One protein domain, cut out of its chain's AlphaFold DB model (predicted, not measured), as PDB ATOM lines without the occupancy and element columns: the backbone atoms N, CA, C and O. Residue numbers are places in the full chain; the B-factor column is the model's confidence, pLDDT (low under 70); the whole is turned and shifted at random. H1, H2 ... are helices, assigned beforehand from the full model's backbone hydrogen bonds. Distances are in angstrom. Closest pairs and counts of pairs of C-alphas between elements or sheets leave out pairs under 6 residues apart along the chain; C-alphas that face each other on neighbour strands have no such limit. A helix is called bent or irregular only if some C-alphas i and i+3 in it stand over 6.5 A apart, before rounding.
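AT A GLANCE: This is residues 174 to 309 of the 309 residues of the protein "Proline-, glutamic acid-and leucine-rich protein 1" of Orchesella cincta (UniProt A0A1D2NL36). Two long helices, H4 and H5, lie side by side and run opposite ways, forming the long middle of the domain; the short helices H1, H2 and H3 cover one side, and H6 lies on the opposite side, near H4. The long link of residues 244 to 268 folds back alongside H4 before it reaches H5. The printed part has 136 residues with six named helices, H1 to H6 in chain order, and no named strand: the class is all helix. It is compact, with a radius of gyration of the C-alphas of 15.5 A and spans of 51 by 35 by 22 A.

IN THESE COORDINATES: Find C-alpha 212 at (48.062, -15.539, -16.398); there H4, the longest helix, begins, and it runs through residues 212 to 243, 47.4 A from first to last C-alpha. It has a kink of 56 degrees near residue 237 and is irregular, with C-alphas 239 and 242 9.4 A apart. H5, residues 269 to 292, runs 34.4 A from C-alpha 269 at (3.864, -34.253, -0.129). Go back to C-alpha 174 at (28.663, -15.671, -23.023) for the start of H1, residues 174 to 185, 16.9 A long. Then come H2, residues 191 to 200, and H3, residues 202 to 206. H6 is residues 299 to 307 and ends at C-alpha 307, (31.472, -30.912, 4.708).

HOW THE PARTS SIT: Start at Thr 232 and Leu 280, whose C-alphas, 6.3 A apart, are the closest of H4 and H5. These two helices touch and form a helical hairpin, at a shallow tilt of 24 degrees, opposite ways; H4 touches H5 with residues 225 to 239 alone. From H5, look to Val 286: its C-alpha is 4.5 A from that of Gly 198, the closest pair of H5 and H2, which touch and run the same way at a shallow tilt of 33 degrees, only just short of steep. H2 touches H1 in a second helical hairpin, opposite ways at 24 degrees, a shallow tilt, with the C-alphas of Leu 185 and Val 194 closest at 7.0 A. H3 touches H4, the closest C-alphas being those of Ser 205 and Trp 221, 4.9 A apart. H1 and H3 only just touch, with 3 pairs of C-alphas within 8 A, the closest those of Arg 175 and Leu 204 at 6.2 A. H6 touches no helix but is near H4; it is apart from H5, only just, the closest C-alphas being 8.2 A apart. Every O i to N i+4 pair is within hydrogen-bond range in H5 and H6, against 6 of 8 in H1, 5 of 6 in H2, 24 of 28 in H4 and 0 of 1 in H3, where 2 of 2 O i to N i+3 pairs are.

THE WHOLE: The C-alphas of Gly 212 and Gln 268, 51.8 A apart, are the two farthest apart. The printed part has no cut, and it ends at Asn 309, the chain's last residue. The link from H4 to H5, 25 residues, is long. Look at the B-factor column for residues 210 to 213 and 294 to 309: there the model's pLDDT is under 70, against a mean of 82.0 for the printed part.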
ATOM      1  N   PHE A 174      29.947 -14.988 -23.158       95.19
ATOM      2  CA  PHE A 174      28.663 -15.671 -23.023       95.19
ATOM      3  C   PHE A 174      28.514 -16.408 -21.693       95.19
ATOM      4  O   PHE A 174      27.415 -16.882 -21.425       95.19
ATOM      5  N   ARG A 175      29.553 -16.482 -20.847       93.31
ATOM      6  CA  ARG A 175      29.557 -17.284 -19.608       93.31
ATOM      7  C   ARG A 175      28.293 -17.088 -18.765       93.31
ATOM      8  O   ARG A 175      27.571 -18.049 -18.522       93.31
ATOM      9  N   ASP A 176      27.980 -15.849 -18.398       92.00
ATOM     10  CA  ASP A 176      26.833 -15.551 -17.530       92.00
ATOM     11  C   ASP A 176      25.489 -15.866 -18.205       92.00
ATOM     12  O   ASP A 176      24.509 -16.207 -17.545       92.00
ATOM     13  N   LYS A 177      25.416 -15.737 -19.538       93.94
ATOM     14  CA  LYS A 177      24.220 -16.110 -20.305       93.94
ATOM     15  C   LYS A 177      24.068 -17.626 -20.348       93.94
ATOM     16  O   LYS A 177      22.970 -18.116 -20.124       93.94
ATOM     17  N   LEU A 178      25.158 -18.353 -20.577       94.56
ATOM     18  CA  LEU A 178      25.174 -19.812 -20.573       94.56
ATOM     19  C   LEU A 178      24.776 -20.360 -19.202       94.56
ATOM     20  O   LEU A 178      23.916 -21.229 -19.152       94.56
ATOM     21  N   GLU A 179      25.297 -19.811 -18.099       93.25
ATOM     22  CA  GLU A 179      24.869 -20.186 -16.740       93.25
ATOM     23  C   GLU A 179      23.343 -20.052 -16.589       93.25
ATOM     24  O   GLU A 179      22.667 -21.005 -16.199       93.25
ATOM     25  N   LYS A 180      22.776 -18.907 -16.995       91.06
ATOM     26  CA  LYS A 180      21.324 -18.657 -16.934       91.06
ATOM     27  C   LYS A 180      20.495 -19.622 -17.786       91.06
ATOM     28  O   LYS A 180      19.342 -19.871 -17.449       91.06
ATOM     29  N   VAL A 181      21.054 -20.138 -18.879       91.50
ATOM     30  CA  VAL A 181      20.392 -21.114 -19.758       91.50
ATOM     31  C   VAL A 181      20.504 -22.528 -19.194       91.50
ATOM     32  O   VAL A 181      19.535 -23.279 -19.234       91.50
ATOM     33  N   LEU A 182      21.675 -22.897 -18.673       92.69
ATOM     34  CA  LEU A 182      22.000 -24.264 -18.269       92.69
ATOM     35  C   LEU A 182      21.426 -24.622 -16.896       92.69
ATOM     36  O   LEU A 182      20.939 -25.736 -16.715       92.69
ATOM     37  N   VAL A 183      21.412 -23.686 -15.941       92.25
ATOM     38  CA  VAL A 183      20.912 -23.952 -14.581       92.25
ATOM     39  C   VAL A 183      19.450 -24.430 -14.576       92.25
ATOM     40  O   VAL A 183      19.181 -25.464 -13.959       92.25
ATOM     41  N   PRO A 184      18.496 -23.794 -15.287       90.31
ATOM     42  CA  PRO A 184      17.121 -24.291 -15.360       90.31
ATOM     43  C   PRO A 184      16.997 -25.703 -15.950       90.31
ATOM     44  O   PRO A 184      16.056 -26.429 -15.618       90.31
ATOM     45  N   LEU A 185      17.938 -26.123 -16.803       90.50
ATOM     46  CA  LEU A 185      17.921 -27.452 -17.410       90.50
ATOM     47  C   LEU A 185      18.241 -28.567 -16.401       90.50
ATOM     48  O   LEU A 185      17.870 -29.714 -16.643       90.50
ATOM     49  N   LEU A 186      18.807 -28.249 -15.230       90.12
ATOM     50  CA  LEU A 186      18.939 -29.200 -14.119       90.12
ATOM     51  C   LEU A 186      17.575 -29.673 -13.594       90.12
ATOM     52  O   LEU A 186      17.470 -30.739 -12.993       90.12
ATOM     53  N   ASP A 187      16.495 -28.934 -13.842       88.25
ATOM     54  CA  ASP A 187      15.138 -29.380 -13.521       88.25
ATOM     55  C   ASP A 187      14.461 -30.144 -14.684       88.25
ATOM     56  O   ASP A 187      13.382 -30.701 -14.481       88.25
ATOM     57  N   SER A 188      15.098 -30.279 -15.860       88.25
ATOM     58  CA  SER A 188      14.561 -30.982 -17.047       88.25
ATOM     59  C   SER A 188      14.138 -32.417 -16.747       88.25
ATOM     60  O   SER A 188      14.817 -33.105 -16.005       88.25
ATOM     61  N   GLU A 189      13.054 -32.931 -17.323       87.31
ATOM     62  CA  GLU A 189      12.646 -34.334 -17.122       87.31
ATOM     63  C   GLU A 189      13.530 -35.341 -17.871       87.31
ATOM     64  O   GLU A 189      13.581 -36.510 -17.495       87.31
ATOM     65  N   ASN A 190      14.271 -34.880 -18.878       89.12
ATOM     66  CA  ASN A 190      15.170 -35.713 -19.661       89.12
ATOM     67  C   ASN A 190      16.462 -36.001 -18.874       89.12
ATOM     68  O   ASN A 190      17.308 -35.123 -18.721       89.12
ATOM     69  N   GLY A 191      16.612 -37.235 -18.379       86.81
ATOM     70  CA  GLY A 191      17.794 -37.669 -17.622       86.81
ATOM     71  C   GLY A 191      19.098 -37.546 -18.413       86.81
ATOM     72  O   GLY A 191      20.049 -36.968 -17.901       86.81
ATOM     73  N   ASN A 192      19.098 -37.964 -19.684       89.19
ATOM     74  CA  ASN A 192      20.279 -37.896 -20.554       89.19
ATOM     75  C   ASN A 192      20.774 -36.458 -20.727       89.19
ATOM     76  O   ASN A 192      21.974 -36.211 -20.774       89.19
ATOM     77  N   LEU A 193      19.843 -35.502 -20.807       90.44
ATOM     78  CA  LEU A 193      20.173 -34.084 -20.886       90.44
ATOM     79  C   LEU A 193      20.916 -33.637 -19.625       90.44
ATOM     80  O   LEU A 193      21.927 -32.950 -19.722       90.44
ATOM     81  N   VAL A 194      20.438 -34.044 -18.446       89.44
ATOM     82  CA  VAL A 194      21.061 -33.665 -17.173       89.44
ATOM     83  C   VAL A 194      22.426 -34.315 -16.981       89.44
ATOM     84  O   VAL A 194      23.341 -33.651 -16.501       89.44
ATOM     85  N   ASP A 195      22.585 -35.572 -17.384       88.62
ATOM     86  CA  ASP A 195      23.889 -36.234 -17.345       88.62
ATOM     87  C   ASP A 195      24.894 -35.471 -18.220       88.62
ATOM     88  O   ASP A 195      25.993 -35.157 -17.770       88.62
ATOM     89  N   PHE A 196      24.468 -35.041 -19.414       90.56
ATOM     90  CA  PHE A 196      25.292 -34.232 -20.312       90.56
ATOM     91  C   PHE A 196      25.602 -32.832 -19.753       90.56
ATOM     92  O   PHE A 196      26.695 -32.308 -19.956       90.56
ATOM     93  N   LEU A 197      24.680 -32.214 -19.002       91.69
ATOM     94  CA  LEU A 197      24.961 -30.959 -18.286       91.69
ATOM     95  C   LEU A 197      26.065 -31.125 -17.246       91.69
ATOM     96  O   LEU A 197      26.806 -30.172 -17.009       91.69
ATOM     97  N   GLY A 198      26.171 -32.307 -16.634       90.50
ATOM     98  CA  GLY A 198      27.267 -32.636 -15.732       90.50
ATOM     99  C   GLY A 198      28.625 -32.436 -16.400       90.50
ATOM    100  O   GLY A 198      29.528 -31.918 -15.756       90.50
ATOM    101  N   ASP A 199      28.750 -32.766 -17.683       89.94
ATOM    102  CA  ASP A 199      29.999 -32.615 -18.438       89.94
ATOM    103  C   ASP A 199      30.199 -31.184 -18.971       89.94
ATOM    104  O   ASP A 199      31.323 -30.736 -19.159       89.94
ATOM    105  N   VAL A 200      29.115 -30.434 -19.196       93.81
ATOM    106  CA  VAL A 200      29.174 -29.071 -19.756       93.81
ATOM    107  C   VAL A 200      29.394 -27.996 -18.693       93.81
ATOM    108  O   VAL A 200      30.123 -27.034 -18.929       93.81
ATOM    109  N   MET A 201      28.749 -28.113 -17.529       92.75
ATOM    110  CA  MET A 201      28.786 -27.080 -16.487       92.75
ATOM    111  C   MET A 201      30.216 -26.763 -16.000       92.75
ATOM    112  O   MET A 201      30.550 -25.576 -15.986       92.75
ATOM    113  N   PRO A 202      31.086 -27.751 -15.682       91.75
ATOM    114  CA  PRO A 202      32.479 -27.494 -15.292       91.75
ATOM    115  C   PRO A 202      33.248 -26.643 -16.307       91.75
ATOM    116  O   PRO A 202      33.967 -25.712 -15.933       91.75
ATOM    117  N   LEU A 203      33.001 -26.875 -17.600       92.12
ATOM    118  CA  LEU A 203      33.662 -26.170 -18.695       92.12
ATOM    119  C   LEU A 203      33.342 -24.666 -18.732       92.12
ATOM    120  O   LEU A 203      34.134 -23.877 -19.252       92.12
ATOM    121  N   LEU A 204      32.234 -24.218 -18.128       92.75
ATOM    122  CA  LEU A 204      31.928 -22.786 -17.999       92.75
ATOM    123  C   LEU A 204      32.985 -22.034 -17.191       92.75
ATOM    124  O   LEU A 204      33.218 -20.851 -17.442       92.75
ATOM    125  N   SER A 205      33.634 -22.703 -16.238       89.44
ATOM    126  CA  SER A 205      34.709 -22.116 -15.438       89.44
ATOM    127  C   SER A 205      35.999 -21.922 -16.244       89.44
ATOM    128  O   SER A 205      36.891 -21.203 -15.802       89.44
ATOM    129  N   TYR A 206      36.108 -22.521 -17.434       86.25
ATOM    130  CA  TYR A 206      37.207 -22.295 -18.381       86.25
ATOM    131  C   TYR A 206      36.888 -21.205 -19.421       86.25
ATOM    132  O   TYR A 206      37.791 -20.717 -20.111       86.25
ATOM    133  N   ALA A 207      35.625 -20.777 -19.532       89.69
ATOM    134  CA  ALA A 207      35.195 -19.805 -20.530       89.69
ATOM    135  C   ALA A 207      35.894 -18.441 -20.355       89.69
ATOM    136  O   ALA A 207      35.922 -17.835 -19.284       89.69
ATOM    137  N   GLY A 208      36.439 -17.914 -21.450       82.81
ATOM    138  CA  GLY A 208      37.209 -16.669 -21.488       82.81
ATOM    139  C   GLY A 208      38.693 -16.828 -21.162       82.81
ATOM    140  O   GLY A 208      39.404 -15.825 -21.147       82.81
ATOM    141  N   GLY A 209      39.165 -18.061 -20.939       75.81
ATOM    142  CA  GLY A 209      40.555 -18.372 -20.607       75.81
ATOM    143  C   GLY A 209      40.906 -18.122 -19.133       75.81
ATOM    144  O   GLY A 209      40.273 -17.326 -18.442       75.81
ATOM    145  N   GLY A 210      41.953 -18.802 -18.656       63.19
ATOM    146  CA  GLY A 210      42.336 -18.826 -17.236       63.19
ATOM    147  C   GLY A 210      43.086 -17.596 -16.708       63.19
ATOM    148  O   GLY A 210      43.409 -17.556 -15.522       63.19
ATOM    149  N   GLY A 211      43.372 -16.593 -17.547       60.88
ATOM    150  CA  GLY A 211      44.310 -15.514 -17.204       60.88
ATOM    151  C   GLY A 211      45.752 -16.021 -17.047       60.88
ATOM    152  O   GLY A 211      46.035 -17.205 -17.240       60.88
ATOM    153  N   GLY A 212      46.691 -15.128 -16.720       48.38
ATOM    154  CA  GLY A 212      48.062 -15.539 -16.398       48.38
ATOM    155  C   GLY A 212      48.063 -16.446 -15.165       48.38
ATOM    156  O   GLY A 212      47.627 -16.020 -14.105       48.38
ATOM    157  N   GLY A 213      48.504 -17.698 -15.309       63.19
ATOM    158  CA  GLY A 213      48.647 -18.644 -14.194       63.19
ATOM    159  C   GLY A 213      47.389 -19.424 -13.780       63.19
ATOM    160  O   GLY A 213      47.479 -20.230 -12.862       63.19
ATOM    161  N   GLY A 214      46.236 -19.240 -14.438       75.06
ATOM    162  CA  GLY A 214      45.017 -20.017 -14.149       75.06
ATOM    163  C   GLY A 214      44.211 -19.551 -12.929       75.06
ATOM    164  O   GLY A 214      43.190 -20.152 -12.613       75.06
ATOM    165  N   GLU A 215      44.612 -18.462 -12.268       79.19
ATOM    166  CA  GLU A 215      43.951 -17.941 -11.061       79.19
ATOM    167  C   GLU A 215      42.467 -17.630 -11.281       79.19
ATOM    168  O   GLU A 215      41.622 -17.954 -10.445       79.19
ATOM    169  N   LYS A 216      42.136 -17.035 -12.435       83.12
ATOM    170  CA  LYS A 216      40.750 -16.716 -12.783       83.12
ATOM    171  C   LYS A 216      39.918 -17.988 -12.906       83.12
ATOM    172  O   LYS A 216      38.807 -18.028 -12.395       83.12
ATOM    173  N   HIS A 217      40.473 -19.015 -13.544       83.38
ATOM    174  CA  HIS A 217      39.800 -20.299 -13.689       83.38
ATOM    175  C   HIS A 217      39.524 -20.937 -12.321       83.38
ATOM    176  O   HIS A 217      38.381 -21.283 -12.039       83.38
ATOM    177  N   THR A 218      40.533 -21.023 -11.447       84.38
ATOM    178  CA  THR A 218      40.374 -21.579 -10.093       84.38
ATOM    179  C   THR A 218      39.289 -20.847  -9.312       84.38
ATOM    180  O   THR A 218      38.451 -21.478  -8.670       84.38
ATOM    181  N   LYS A 219      39.263 -19.513  -9.405       87.44
ATOM    182  CA  LYS A 219      38.225 -18.698  -8.781       87.44
ATOM    183  C   LYS A 219      36.844 -18.972  -9.380       87.44
ATOM    184  O   LYS A 219      35.921 -19.279  -8.641       87.44
ATOM    185  N   ASP A 220      36.706 -18.920 -10.704       88.44
ATOM    186  CA  ASP A 220      35.433 -19.141 -11.401       88.44
ATOM    187  C   ASP A 220      34.881 -20.561 -11.188       88.44
ATOM    188  O   ASP A 220      33.664 -20.770 -11.191       88.44
ATOM    189  N   TRP A 221      35.764 -21.544 -11.013       90.06
ATOM    190  CA  TRP A 221      35.432 -22.909 -10.617       90.06
ATOM    191  C   TRP A 221      34.960 -22.970  -9.163       90.06
ATOM    192  O   TRP A 221      33.876 -23.492  -8.902       90.06
ATOM    193  N   SER A 222      35.719 -22.377  -8.236       89.56
ATOM    194  CA  SER A 222      35.395 -22.358  -6.804       89.56
ATOM    195  C   SER A 222      34.078 -21.636  -6.533       89.56
ATOM    196  O   SER A 222      33.238 -22.139  -5.787       89.56
ATOM    197  N   ASP A 223      33.864 -20.485  -7.171       90.81
ATOM    198  CA  ASP A 223      32.641 -19.694  -7.044       90.81
ATOM    199  C   ASP A 223      31.431 -20.516  -7.513       90.81
ATOM    200  O   ASP A 223      30.424 -20.601  -6.812       90.81
ATOM    201  N   MET A 224      31.534 -21.188  -8.666       91.56
ATOM    202  CA  MET A 224      30.444 -22.020  -9.181       91.56
ATOM    203  C   MET A 224      30.182 -23.252  -8.307       91.56
ATOM    204  O   MET A 224      29.025 -23.543  -7.999       91.56
ATOM    205  N   LEU A 225      31.228 -23.954  -7.857       91.69
ATOM    206  CA  LEU A 225      31.069 -25.086  -6.944       91.69
ATOM    207  C   LEU A 225      30.406 -24.647  -5.637       91.69
ATOM    208  O   LEU A 225      29.494 -25.320  -5.161       91.69
ATOM    209  N   THR A 226      30.793 -23.491  -5.099       92.56
ATOM    210  CA  THR A 226      30.180 -22.922  -3.893       92.56
ATOM    211  C   THR A 226      28.688 -22.655  -4.107       92.56
ATOM    212  O   THR A 226      27.878 -23.084  -3.286       92.56
ATOM    213  N   LYS A 227      28.286 -22.063  -5.246       93.62
ATOM    214  CA  LYS A 227      26.859 -21.884  -5.593       93.62
ATOM    215  C   LYS A 227      26.103 -23.218  -5.625       93.62
ATOM    216  O   LYS A 227      24.986 -23.319  -5.105       93.62
ATOM    217  N   ILE A 228      26.695 -24.250  -6.238       93.19
ATOM    218  CA  ILE A 228      26.102 -25.593  -6.346       93.19
ATOM    219  C   ILE A 228      25.962 -26.235  -4.956       93.19
ATOM    220  O   ILE A 228      24.888 -26.748  -4.629       93.19
ATOM    221  N   LEU A 229      27.005 -26.185  -4.122       93.25
ATOM    222  CA  LEU A 229      27.002 -26.723  -2.756       93.25
ATOM    223  C   LEU A 229      25.975 -26.009  -1.879       93.25
ATOM    224  O   LEU A 229      25.149 -26.671  -1.249       93.25
ATOM    225  N   LYS A 230      25.933 -24.674  -1.930       92.50
ATOM    226  CA  LYS A 230      24.942 -23.860  -1.222       92.50
ATOM    227  C   LYS A 230      23.516 -24.259  -1.595       92.50
ATOM    228  O   LYS A 230      22.686 -24.522  -0.728       92.50
ATOM    229  N   THR A 231      23.251 -24.392  -2.892       93.31
ATOM    230  CA  THR A 231      21.939 -24.792  -3.426       93.31
ATOM    231  C   THR A 231      21.570 -26.223  -3.031       93.31
ATOM    232  O   THR A 231      20.409 -26.526  -2.731       93.31
ATOM    233  N   THR A 232      22.560 -27.115  -3.008       91.88
ATOM    234  CA  THR A 232      22.412 -28.502  -2.554       91.88
ATOM    235  C   THR A 232      22.031 -28.537  -1.082       91.88
ATOM    236  O   THR A 232      21.035 -29.171  -0.735       91.88
ATOM    237  N   TYR A 233      22.744 -27.788  -0.236       90.88
ATOM    238  CA  TYR A 233      22.448 -27.663   1.188       90.88
ATOM    239  C   TYR A 233      21.022 -27.162   1.419       90.88
ATOM    240  O   TYR A 233      20.241 -27.824   2.098       90.88
ATOM    241  N   SER A 234      20.621 -26.066   0.770       90.19
ATOM    242  CA  SER A 234      19.257 -25.531   0.880       90.19
ATOM    243  C   SER A 234      18.188 -26.523   0.401       90.19
ATOM    244  O   SER A 234      17.099 -26.617   0.981       90.19
ATOM    245  N   THR A 235      18.496 -27.330  -0.619       89.31
ATOM    246  CA  THR A 235      17.616 -28.406  -1.102       89.31
ATOM    247  C   THR A 235      17.472 -29.526  -0.062       89.31
ATOM    248  O   THR A 235      16.355 -29.984   0.195       89.31
ATOM    249  N   VAL A 236      18.570 -29.936   0.584       87.38
ATOM    250  CA  VAL A 236      18.584 -30.936   1.668       87.38
ATOM    251  C   VAL A 236      17.860 -30.408   2.910       87.38
ATOM    252  O   VAL A 236      17.002 -31.103   3.460       87.38
ATOM    253  N   TYR A 237      18.125 -29.162   3.306       87.69
ATOM    254  CA  TYR A 237      17.453 -28.491   4.420       87.69
ATOM    255  C   TYR A 237      15.942 -28.380   4.186       87.69
ATOM    256  O   TYR A 237      15.154 -28.588   5.101       87.69
ATOM    257  N   THR A 238      15.499 -28.168   2.945       84.62
ATOM    258  CA  THR A 238      14.064 -28.188   2.609       84.62
ATOM    259  C   THR A 238      13.414 -29.557   2.858       84.62
ATOM    260  O   THR A 238      12.208 -29.619   3.108       84.62
ATOM    261  N   LEU A 239      14.177 -30.654   2.773       80.50
ATOM    262  CA  LEU A 239      13.662 -32.013   2.961       80.50
ATOM    263  C   LEU A 239      13.718 -32.478   4.418       80.50
ATOM    264  O   LEU A 239      12.791 -33.145   4.874       80.50
ATOM    265  N   TYR A 240      14.795 -32.140   5.127       80.56
ATOM    266  CA  TYR A 240      15.070 -32.653   6.470       80.56
ATOM    267  C   TYR A 240      15.023 -31.579   7.562       80.56
ATOM    268  O   TYR A 240      14.584 -31.879   8.670       80.56
ATOM    269  N   GLY A 241      15.415 -30.343   7.239       79.19
ATOM    270  CA  GLY A 241      15.340 -29.143   8.079       79.19
ATOM    271  C   GLY A 241      15.551 -29.398   9.567       79.19
ATOM    272  O   GLY A 241      16.476 -30.093   9.975       79.19
ATOM    273  N   SER A 242      14.603 -28.913  10.368       75.69
ATOM    274  CA  SER A 242      14.575 -29.025  11.834       75.69
ATOM    275  C   SER A 242      14.521 -30.463  12.369       75.69
ATOM    276  O   SER A 242      14.660 -30.669  13.569       75.69
ATOM    277  N   SER A 243      14.254 -31.450  11.510       80.19
ATOM    278  CA  SER A 243      14.187 -32.864  11.903       80.19
ATOM    279  C   SER A 243      15.552 -33.555  11.836       80.19
ATOM    280  O   SER A 243      15.691 -34.653  12.369       80.19
ATOM    281  N   CYS A 244      16.553 -32.941  11.193       79.19
ATOM    282  CA  CYS A 244      17.919 -33.451  11.157       79.19
ATOM    283  C   CYS A 244      18.824 -32.571  12.030       79.19
ATOM    284  O   CYS A 244      19.118 -31.446  11.641       79.19
ATOM    285  N   PRO A 245      19.312 -33.072  13.179       79.38
ATOM    286  CA  PRO A 245      20.165 -32.292  14.078       79.38
ATOM    287  C   PRO A 245      21.550 -31.977  13.491       79.38
ATOM    288  O   PRO A 245      22.269 -31.172  14.064       79.38
ATOM    289  N   LEU A 246      21.925 -32.616  12.376       81.19
ATOM    290  CA  LEU A 246      23.177 -32.360  11.655       81.19
ATOM    291  C   LEU A 246      23.076 -31.176  10.682       81.19
ATOM    292  O   LEU A 246      24.075 -30.817  10.074       81.19
ATOM    293  N   LEU A 247      21.877 -30.627  10.467       82.06
ATOM    294  CA  LEU A 247      21.685 -29.484   9.584       82.06
ATOM    295  C   LEU A 247      21.448 -28.235  10.417       82.06
ATOM    296  O   LEU A 247      20.456 -28.125  11.141       82.06
ATOM    297  N   GLU A 248      22.341 -27.271  10.263       86.06
ATOM    298  CA  GLU A 248      22.163 -25.948  10.826       86.06
ATOM    299  C   GLU A 248      21.125 -25.146  10.018       86.06
ATOM    300  O   GLU A 248      21.013 -25.309   8.796       86.06
ATOM    301  N   PRO A 249      20.328 -24.277  10.669       82.44
ATOM    302  CA  PRO A 249      19.388 -23.402   9.971       82.44
ATOM    303  C   PRO A 249      20.063 -22.419   9.014       82.44
ATOM    304  O   PRO A 249      19.472 -22.039   8.002       82.44
ATOM    305  N   GLU A 250      21.279 -21.993   9.352       86.00
ATOM    306  CA  GLU A 250      22.103 -21.144   8.502       86.00
ATOM    307  C   GLU A 250      22.872 -22.018   7.509       86.00
ATOM    308  O   GLU A 250      23.354 -23.099   7.838       86.00
ATOM    309  N   ASN A 251      22.928 -21.577   6.252       86.38
ATOM    310  CA  ASN A 251      23.654 -22.300   5.218       86.38
ATOM    311  C   ASN A 251      25.153 -21.978   5.355       86.38
ATOM    312  O   ASN A 251      25.495 -20.798   5.255       86.38
ATOM    313  N   PRO A 252      26.031 -22.980   5.551       86.62
ATOM    314  CA  PRO A 252      27.447 -22.750   5.845       86.62
ATOM    315  C   PRO A 252      28.250 -22.256   4.634       86.62
ATOM    316  O   PRO A 252      29.395 -21.840   4.781       86.62
ATOM    317  N   PHE A 253      27.675 -22.312   3.428       87.50
ATOM    318  CA  PHE A 253      28.338 -21.861   2.211       87.50
ATOM    319  C   PHE A 253      28.058 -20.377   1.955       87.50
ATOM    320  O   PHE A 253      26.903 -19.950   1.821       87.50
ATOM    321  N   ASP A 254      29.123 -19.594   1.818       81.19
ATOM    322  CA  ASP A 254      29.055 -18.192   1.409       81.19
ATOM    323  C   ASP A 254      28.612 -18.036  -0.061       81.19
ATOM    324  O   ASP A 254      28.561 -18.992  -0.830       81.19
ATOM    325  N   GLY A 255      28.246 -16.819  -0.474       82.88
ATOM    326  CA  GLY A 255      27.870 -16.523  -1.866       82.88
ATOM    327  C   GLY A 255      26.391 -16.744  -2.201       82.88
ATOM    328  O   GLY A 255      25.542 -16.871  -1.317       82.88
ATOM    329  N   GLU A 256      26.058 -16.719  -3.490       86.88
ATOM    330  CA  GLU A 256      24.677 -16.835  -3.977       86.88
ATOM    331  C   GLU A 256      24.295 -18.292  -4.275       86.88
ATOM    332  O   GLU A 256      25.143 -19.137  -4.547       86.88
ATOM    333  N   GLU A 257      23.003 -18.607  -4.227       87.56
ATOM    334  CA  GLU A 257      22.497 -19.875  -4.760       87.56
ATOM    335  C   GLU A 257      22.452 -19.844  -6.296       87.56
ATOM    336  O   GLU A 257      22.486 -18.783  -6.924       87.56
ATOM    337  N   LEU A 258      22.324 -21.018  -6.917       87.50
ATOM    338  CA  LEU A 258      22.090 -21.150  -8.350       87.50
ATOM    339  C   LEU A 258      20.747 -20.509  -8.717       87.50
ATOM    340  O   LEU A 258      19.670 -21.083  -8.533       87.50
ATOM    341  N   SER A 259      20.825 -19.298  -9.259       75.81
ATOM    342  CA  SER A 259      19.656 -18.571  -9.740       75.81
ATOM    343  C   SER A 259      19.029 -19.273 -10.954       75.81
ATOM    344  O   SER A 259      19.729 -19.745 -11.844       75.81
ATOM    345  N   GLY A 260      17.695 -19.347 -11.001       70.00
ATOM    346  CA  GLY A 260      16.956 -19.920 -12.136       70.00
ATOM    347  C   GLY A 260      16.379 -21.322 -11.916       70.00
ATOM    348  O   GLY A 260      15.563 -21.766 -12.723       70.00
ATOM    349  N   LEU A 261      16.707 -21.998 -10.809       78.75
ATOM    350  CA  LEU A 261      15.993 -23.217 -10.414       78.75
ATOM    351  C   LEU A 261      14.560 -22.894  -9.982       78.75
ATOM    352  O   LEU A 261      14.304 -21.931  -9.254       78.75
ATOM    353  N   LYS A 262      13.597 -23.726 -10.394       78.62
ATOM    354  CA  LYS A 262      12.186 -23.488 -10.057       78.62
ATOM    355  C   LYS A 262      11.962 -23.719  -8.565       78.62
ATOM    356  O   LYS A 262      12.408 -24.724  -8.008       78.62
ATOM    357  N   ARG A 263      11.217 -22.846  -7.885       79.19
ATOM    358  CA  ARG A 263      10.798 -23.140  -6.508       79.19
ATOM    359  C   ARG A 263       9.854 -24.342  -6.523       79.19
ATOM    360  O   ARG A 263       8.873 -24.346  -7.259       79.19
ATOM    361  N   ILE A 264      10.131 -25.352  -5.701       82.56
ATOM    362  CA  ILE A 264       9.245 -26.514  -5.575       82.56
ATOM    363  C   ILE A 264       8.090 -26.118  -4.649       82.56
ATOM    364  O   ILE A 264       8.238 -26.110  -3.428       82.56
ATOM    365  N   THR A 265       6.951 -25.752  -5.237       81.06
ATOM    366  CA  THR A 265       5.731 -25.321  -4.526       81.06
ATOM    367  C   THR A 265       4.651 -26.403  -4.465       81.06
ATOM    368  O   THR A 265       3.514 -26.110  -4.110       81.06
ATOM    369  N   GLU A 266       4.991 -27.639  -4.833       84.88
ATOM    370  CA  GLU A 266       4.033 -28.734  -4.975       84.88
ATOM    371  C   GLU A 266       3.313 -29.047  -3.645       84.88
ATOM    372  O   GLU A 266       3.984 -29.384  -2.659       84.88
ATOM    373  N   PRO A 267       1.968 -28.947  -3.584       79.12
ATOM    374  CA  PRO A 267       1.208 -29.224  -2.367       79.12
ATOM    375  C   PRO A 267       1.197 -30.711  -1.999       79.12
ATOM    376  O   PRO A 267       1.127 -31.049  -0.817       79.12
ATOM    377  N   GLN A 268       1.270 -31.613  -2.984       87.31
ATOM    378  CA  GLN A 268       1.282 -33.045  -2.713       87.31
ATOM    379  C   GLN A 268       2.633 -33.469  -2.135       87.31
ATOM    380  O   GLN A 268       3.652 -33.455  -2.825       87.31
ATOM    381  N   VAL A 269       2.638 -33.909  -0.873       84.25
ATOM    382  CA  VAL A 269       3.864 -34.253  -0.129       84.25
ATOM    383  C   VAL A 269       4.739 -35.258  -0.884       84.25
ATOM    384  O   VAL A 269       5.937 -35.034  -1.026       84.25
ATOM    385  N   LEU A 270       4.153 -36.334  -1.422       86.62
ATOM    386  CA  LEU A 270       4.907 -37.365  -2.145       86.62
ATOM    387  C   LEU A 270       5.538 -36.829  -3.435       86.62
ATOM    388  O   LEU A 270       6.711 -37.098  -3.704       86.62
ATOM    389  N   LEU A 271       4.790 -36.036  -4.208       86.19
ATOM    390  CA  LEU A 271       5.294 -35.442  -5.443       86.19
ATOM    391  C   LEU A 271       6.382 -34.408  -5.132       86.19
ATOM    392  O   LEU A 271       7.469 -34.486  -5.703       86.19
ATOM    393  N   ARG A 272       6.166 -33.539  -4.139       85.56
ATOM    394  CA  ARG A 272       7.173 -32.599  -3.625       85.56
ATOM    395  C   ARG A 272       8.459 -33.310  -3.208       85.56
ATOM    396  O   ARG A 272       9.538 -32.907  -3.636       85.56
ATOM    397  N   MET A 273       8.362 -34.384  -2.423       86.56
ATOM    398  CA  MET A 273       9.523 -35.185  -2.022       86.56
ATOM    399  C   MET A 273      10.239 -35.793  -3.230       86.56
ATOM    400  O   MET A 273      11.468 -35.788  -3.273       86.56
ATOM    401  N   SER A 274       9.496 -36.301  -4.217       88.69
ATOM    402  CA  SER A 274      10.088 -36.870  -5.432       88.69
ATOM    403  C   SER A 274      10.849 -35.823  -6.255       88.69
ATOM    404  O   SER A 274      11.952 -36.105  -6.720       88.69
ATOM    405  N   LEU A 275      10.318 -34.597  -6.366       88.88
ATOM    406  CA  LEU A 275      10.957 -33.482  -7.067       88.88
ATOM    407  C   LEU A 275      12.226 -33.020  -6.344       88.88
ATOM    408  O   LEU A 275      13.255 -32.828  -6.986       88.88
ATOM    409  N   ILE A 276      12.185 -32.908  -5.011       88.31
ATOM    410  CA  ILE A 276      13.358 -32.535  -4.209       88.31
ATOM    411  C   ILE A 276      14.454 -33.601  -4.328       88.31
ATOM    412  O   ILE A 276      15.600 -33.262  -4.607       88.31
ATOM    413  N   LYS A 277      14.113 -34.891  -4.179       89.56
ATOM    414  CA  LYS A 277      15.073 -35.998  -4.349       89.56
ATOM    415  C   LYS A 277      15.701 -35.991  -5.737       89.56
ATOM    416  O   LYS A 277      16.906 -36.184  -5.868       89.56
ATOM    417  N   ARG A 278      14.890 -35.749  -6.766       90.56
ATOM    418  CA  ARG A 278      15.352 -35.653  -8.149       90.56
ATOM    419  C   ARG A 278      16.321 -34.485  -8.329       90.56
ATOM    420  O   ARG A 278      17.395 -34.692  -8.875       90.56
ATOM    421  N   ARG A 279      15.989 -33.290  -7.829       91.56
ATOM    422  CA  ARG A 279      16.897 -32.135  -7.862       91.56
ATOM    423  C   ARG A 279      18.204 -32.423  -7.134       91.56
ATOM    424  O   ARG A 279      19.266 -32.165  -7.687       91.56
ATOM    425  N   LEU A 280      18.128 -33.002  -5.937       91.38
ATOM    426  CA  LEU A 280      19.303 -33.363  -5.152       91.38
ATOM    427  C   LEU A 280      20.219 -34.314  -5.927       91.38
ATOM    428  O   LEU A 280      21.405 -34.043  -6.052       91.38
ATOM    429  N   HIS A 281      19.664 -35.380  -6.509       91.38
ATOM    430  CA  HIS A 281      20.428 -36.308  -7.343       91.38
ATOM    431  C   HIS A 281      21.171 -35.585  -8.473       91.38
ATOM    432  O   HIS A 281      22.337 -35.855  -8.728       91.38
ATOM    433  N   ARG A 282      20.519 -34.632  -9.137       92.25
ATOM    434  CA  ARG A 282      21.098 -33.910 -10.277       92.25
ATOM    435  C   ARG A 282      22.178 -32.918  -9.871       92.25
ATOM    436  O   ARG A 282      23.202 -32.839 -10.537       92.25
ATOM    437  N   LEU A 283      21.988 -32.215  -8.757       92.31
ATOM    438  CA  LEU A 283      23.038 -31.379  -8.178       92.31
ATOM    439  C   LEU A 283      24.256 -32.229  -7.794       92.31
ATOM    440  O   LEU A 283      25.380 -31.833  -8.077       92.31
ATOM    441  N   LEU A 284      24.039 -33.426  -7.239       91.56
ATOM    442  CA  LEU A 284      25.116 -34.371  -6.931       91.56
ATOM    443  C   LEU A 284      25.842 -34.873  -8.187       91.56
ATOM    444  O   LEU A 284      27.064 -34.997  -8.154       91.56
ATOM    445  N   VAL A 285      25.133 -35.107  -9.297       90.25
ATOM    446  CA  VAL A 285      25.760 -35.418 -10.596       90.25
ATOM    447  C   VAL A 285      26.691 -34.281 -11.018       90.25
ATOM    448  O   VAL A 285      27.861 -34.538 -11.297       90.25
ATOM    449  N   VAL A 286      26.233 -33.027 -10.971       91.75
ATOM    450  CA  VAL A 286      27.071 -31.867 -11.322       91.75
ATOM    451  C   VAL A 286      28.271 -31.737 -10.377       91.75
ATOM    452  O   VAL A 286      29.394 -31.613 -10.855       91.75
ATOM    453  N   ILE A 287      28.076 -31.844  -9.057       92.12
ATOM    454  CA  ILE A 287      29.178 -31.833  -8.075       92.12
ATOM    455  C   ILE A 287      30.204 -32.916  -8.418       92.12
ATOM    456  O   ILE A 287      31.401 -32.644  -8.452       92.12
ATOM    457  N   SER A 288      29.749 -34.136  -8.717       90.62
ATOM    458  CA  SER A 288      30.643 -35.239  -9.068       90.62
ATOM    459  C   SER A 288      31.471 -34.939 -10.320       90.62
ATOM    460  O   SER A 288      32.638 -35.314 -10.382       90.62
ATOM    461  N   SER A 289      30.915 -34.231 -11.303       89.62
ATOM    462  CA  SER A 289      31.660 -33.804 -12.488       89.62
ATOM    463  C   SER A 289      32.677 -32.708 -12.176       89.62
ATOM    464  O   SER A 289      33.828 -32.841 -12.581       89.62
ATOM    465  N   TYR A 290      32.317 -31.703 -11.369       88.50
ATOM    466  CA  TYR A 290      33.266 -30.683 -10.897       88.50
ATOM    467  C   TYR A 290      34.460 -31.300 -10.158       88.50
ATOM    468  O   TYR A 290      35.594 -30.866 -10.345       88.50
ATOM    469  N   LEU A 291      34.218 -32.328  -9.339       86.69
ATOM    470  CA  LEU A 291      35.271 -33.033  -8.605       86.69
ATOM    471  C   LEU A 291      36.134 -33.935  -9.502       86.69
ATOM    472  O   LEU A 291      37.304 -34.142  -9.191       86.69
ATOM    473  N   ARG A 292      35.578 -34.469 -10.599       83.38
ATOM    474  CA  ARG A 292      36.303 -35.323 -11.558       83.38
ATOM    475  C   ARG A 292      37.251 -34.545 -12.462       83.38
ATOM    476  O   ARG A 292      38.284 -35.090 -12.833       83.38
ATOM    477  N   GLU A 293      36.925 -33.302 -12.804       71.69
ATOM    478  CA  GLU A 293      37.805 -32.464 -13.632       71.69
ATOM    479  C   GLU A 293      39.103 -32.041 -12.917       71.69
ATOM    480  O   GLU A 293      40.058 -31.605 -13.559       71.69
ATOM    481  N   ILE A 294      39.196 -32.220 -11.597       62.12
ATOM    482  CA  ILE A 294      40.397 -31.898 -10.825       62.12
ATOM    483  C   ILE A 294      41.365 -33.094 -10.765       62.12
ATOM    484  O   ILE A 294      41.016 -34.189 -10.332       62.12
ATOM    485  N   ASN A 295      42.645 -32.852 -11.083       49.91
ATOM    486  CA  ASN A 295      43.762 -33.653 -10.568       49.91
ATOM    487  C   ASN A 295      43.912 -33.360  -9.062       49.91
ATOM    488  O   ASN A 295      44.513 -32.372  -8.640       49.91
ATOM    489  N   ILE A 296      43.260 -34.194  -8.255       52.75
ATOM    490  CA  ILE A 296      43.046 -34.048  -6.812       52.75
ATOM    491  C   ILE A 296      44.356 -34.201  -6.047       52.75
ATOM    492  O   ILE A 296      44.843 -35.320  -5.960       52.75
ATOM    493  N   ILE A 297      44.840 -33.130  -5.402       47.28
ATOM    494  CA  ILE A 297      45.518 -33.244  -4.091       47.28
ATOM    495  C   ILE A 297      45.144 -32.086  -3.140       47.28
ATOM    496  O   ILE A 297      44.934 -32.341  -1.961       47.28
ATOM    497  N   LEU A 298      45.005 -30.834  -3.597       46.50
ATOM    498  CA  LEU A 298      44.954 -29.696  -2.653       46.50
ATOM    499  C   LEU A 298      43.538 -29.226  -2.256       46.50
ATOM    500  O   LEU A 298      43.270 -29.056  -1.069       46.50
ATOM    501  N   VAL A 299      42.605 -29.096  -3.203       53.41
ATOM    502  CA  VAL A 299      41.285 -28.462  -2.953       53.41
ATOM    503  C   VAL A 299      40.295 -29.384  -2.229       53.41
ATOM    504  O   VAL A 299      39.482 -28.932  -1.425       53.41
ATOM    505  N   ILE A 300      40.401 -30.699  -2.438       52.44
ATOM    506  CA  ILE A 300      39.539 -31.680  -1.761       52.44
ATOM    507  C   ILE A 300      39.740 -31.659  -0.244       52.44
ATOM    508  O   ILE A 300      38.780 -31.900   0.483       52.44
ATOM    509  N   SER A 301      40.942 -31.329   0.245       48.66
ATOM    510  CA  SER A 301      41.176 -31.268   1.689       48.66
ATOM    511  C   SER A 301      40.356 -30.168   2.360       48.66
ATOM    512  O   SER A 301      39.858 -30.388   3.451       48.66
ATOM    513  N   GLU A 302      40.129 -29.037   1.692       49.28
ATOM    514  CA  GLU A 302      39.485 -27.869   2.295       49.28
ATOM    515  C   GLU A 302      37.955 -27.943   2.167       49.28
ATOM    516  O   GLU A 302      37.238 -27.745   3.147       49.28
ATOM    517  N   CYS A 303      37.440 -28.375   1.008       48.72
ATOM    518  CA  CYS A 303      36.000 -28.569   0.816       48.72
ATOM    519  C   CYS A 303      35.447 -29.796   1.563       48.72
ATOM    520  O   CYS A 303      34.333 -29.731   2.079       48.72
ATOM    521  N   LEU A 304      36.191 -30.912   1.665       52.31
ATOM    522  CA  LEU A 304      35.744 -32.047   2.491       52.31
ATOM    523  C   LEU A 304      35.834 -31.733   3.983       52.31
ATOM    524  O   LEU A 304      35.004 -32.218   4.744       52.31
ATOM    525  N   PHE A 305      36.795 -30.909   4.403       51.12
ATOM    526  CA  PHE A 305      36.903 -30.488   5.798       51.12
ATOM    527  C   PHE A 305      35.743 -29.577   6.224       51.12
ATOM    528  O   PHE A 305      35.353 -29.622   7.384       51.12
ATOM    529  N   GLN A 306      35.145 -28.816   5.303       48.72
ATOM    530  CA  GLN A 306      33.922 -28.041   5.560       48.72
ATOM    531  C   GLN A 306      32.624 -28.861   5.467       48.72
ATOM    532  O   GLN A 306      31.602 -28.438   5.986       48.72
ATOM    533  N   LEU A 307      32.635 -30.015   4.794       45.94
ATOM    534  CA  LEU A 307      31.472 -30.912   4.708       45.94
ATOM    535  C   LEU A 307      31.411 -31.940   5.852       45.94
ATOM    536  O   LEU A 307      30.365 -32.553   6.061       45.94
ATOM    537  N   LEU A 308      32.537 -32.183   6.530       42.22
ATOM    538  CA  LEU A 308      32.682 -33.187   7.593       42.22
ATOM    539  C   LEU A 308      32.828 -32.587   9.000       42.22
ATOM    540  O   LEU A 308      32.877 -33.356   9.962       42.22
ATOM    541  N   ASN A 309      32.891 -31.261   9.112       39.62
ATOM    542  CA  ASN A 309      32.791 -30.518  10.369       39.62
ATOM    543  C   ASN A 309      31.506 -29.699  10.371       39.62
ATOM    544  O   ASN A 309      30.946 -29.549  11.476       39.62
TER     545      ASN A 309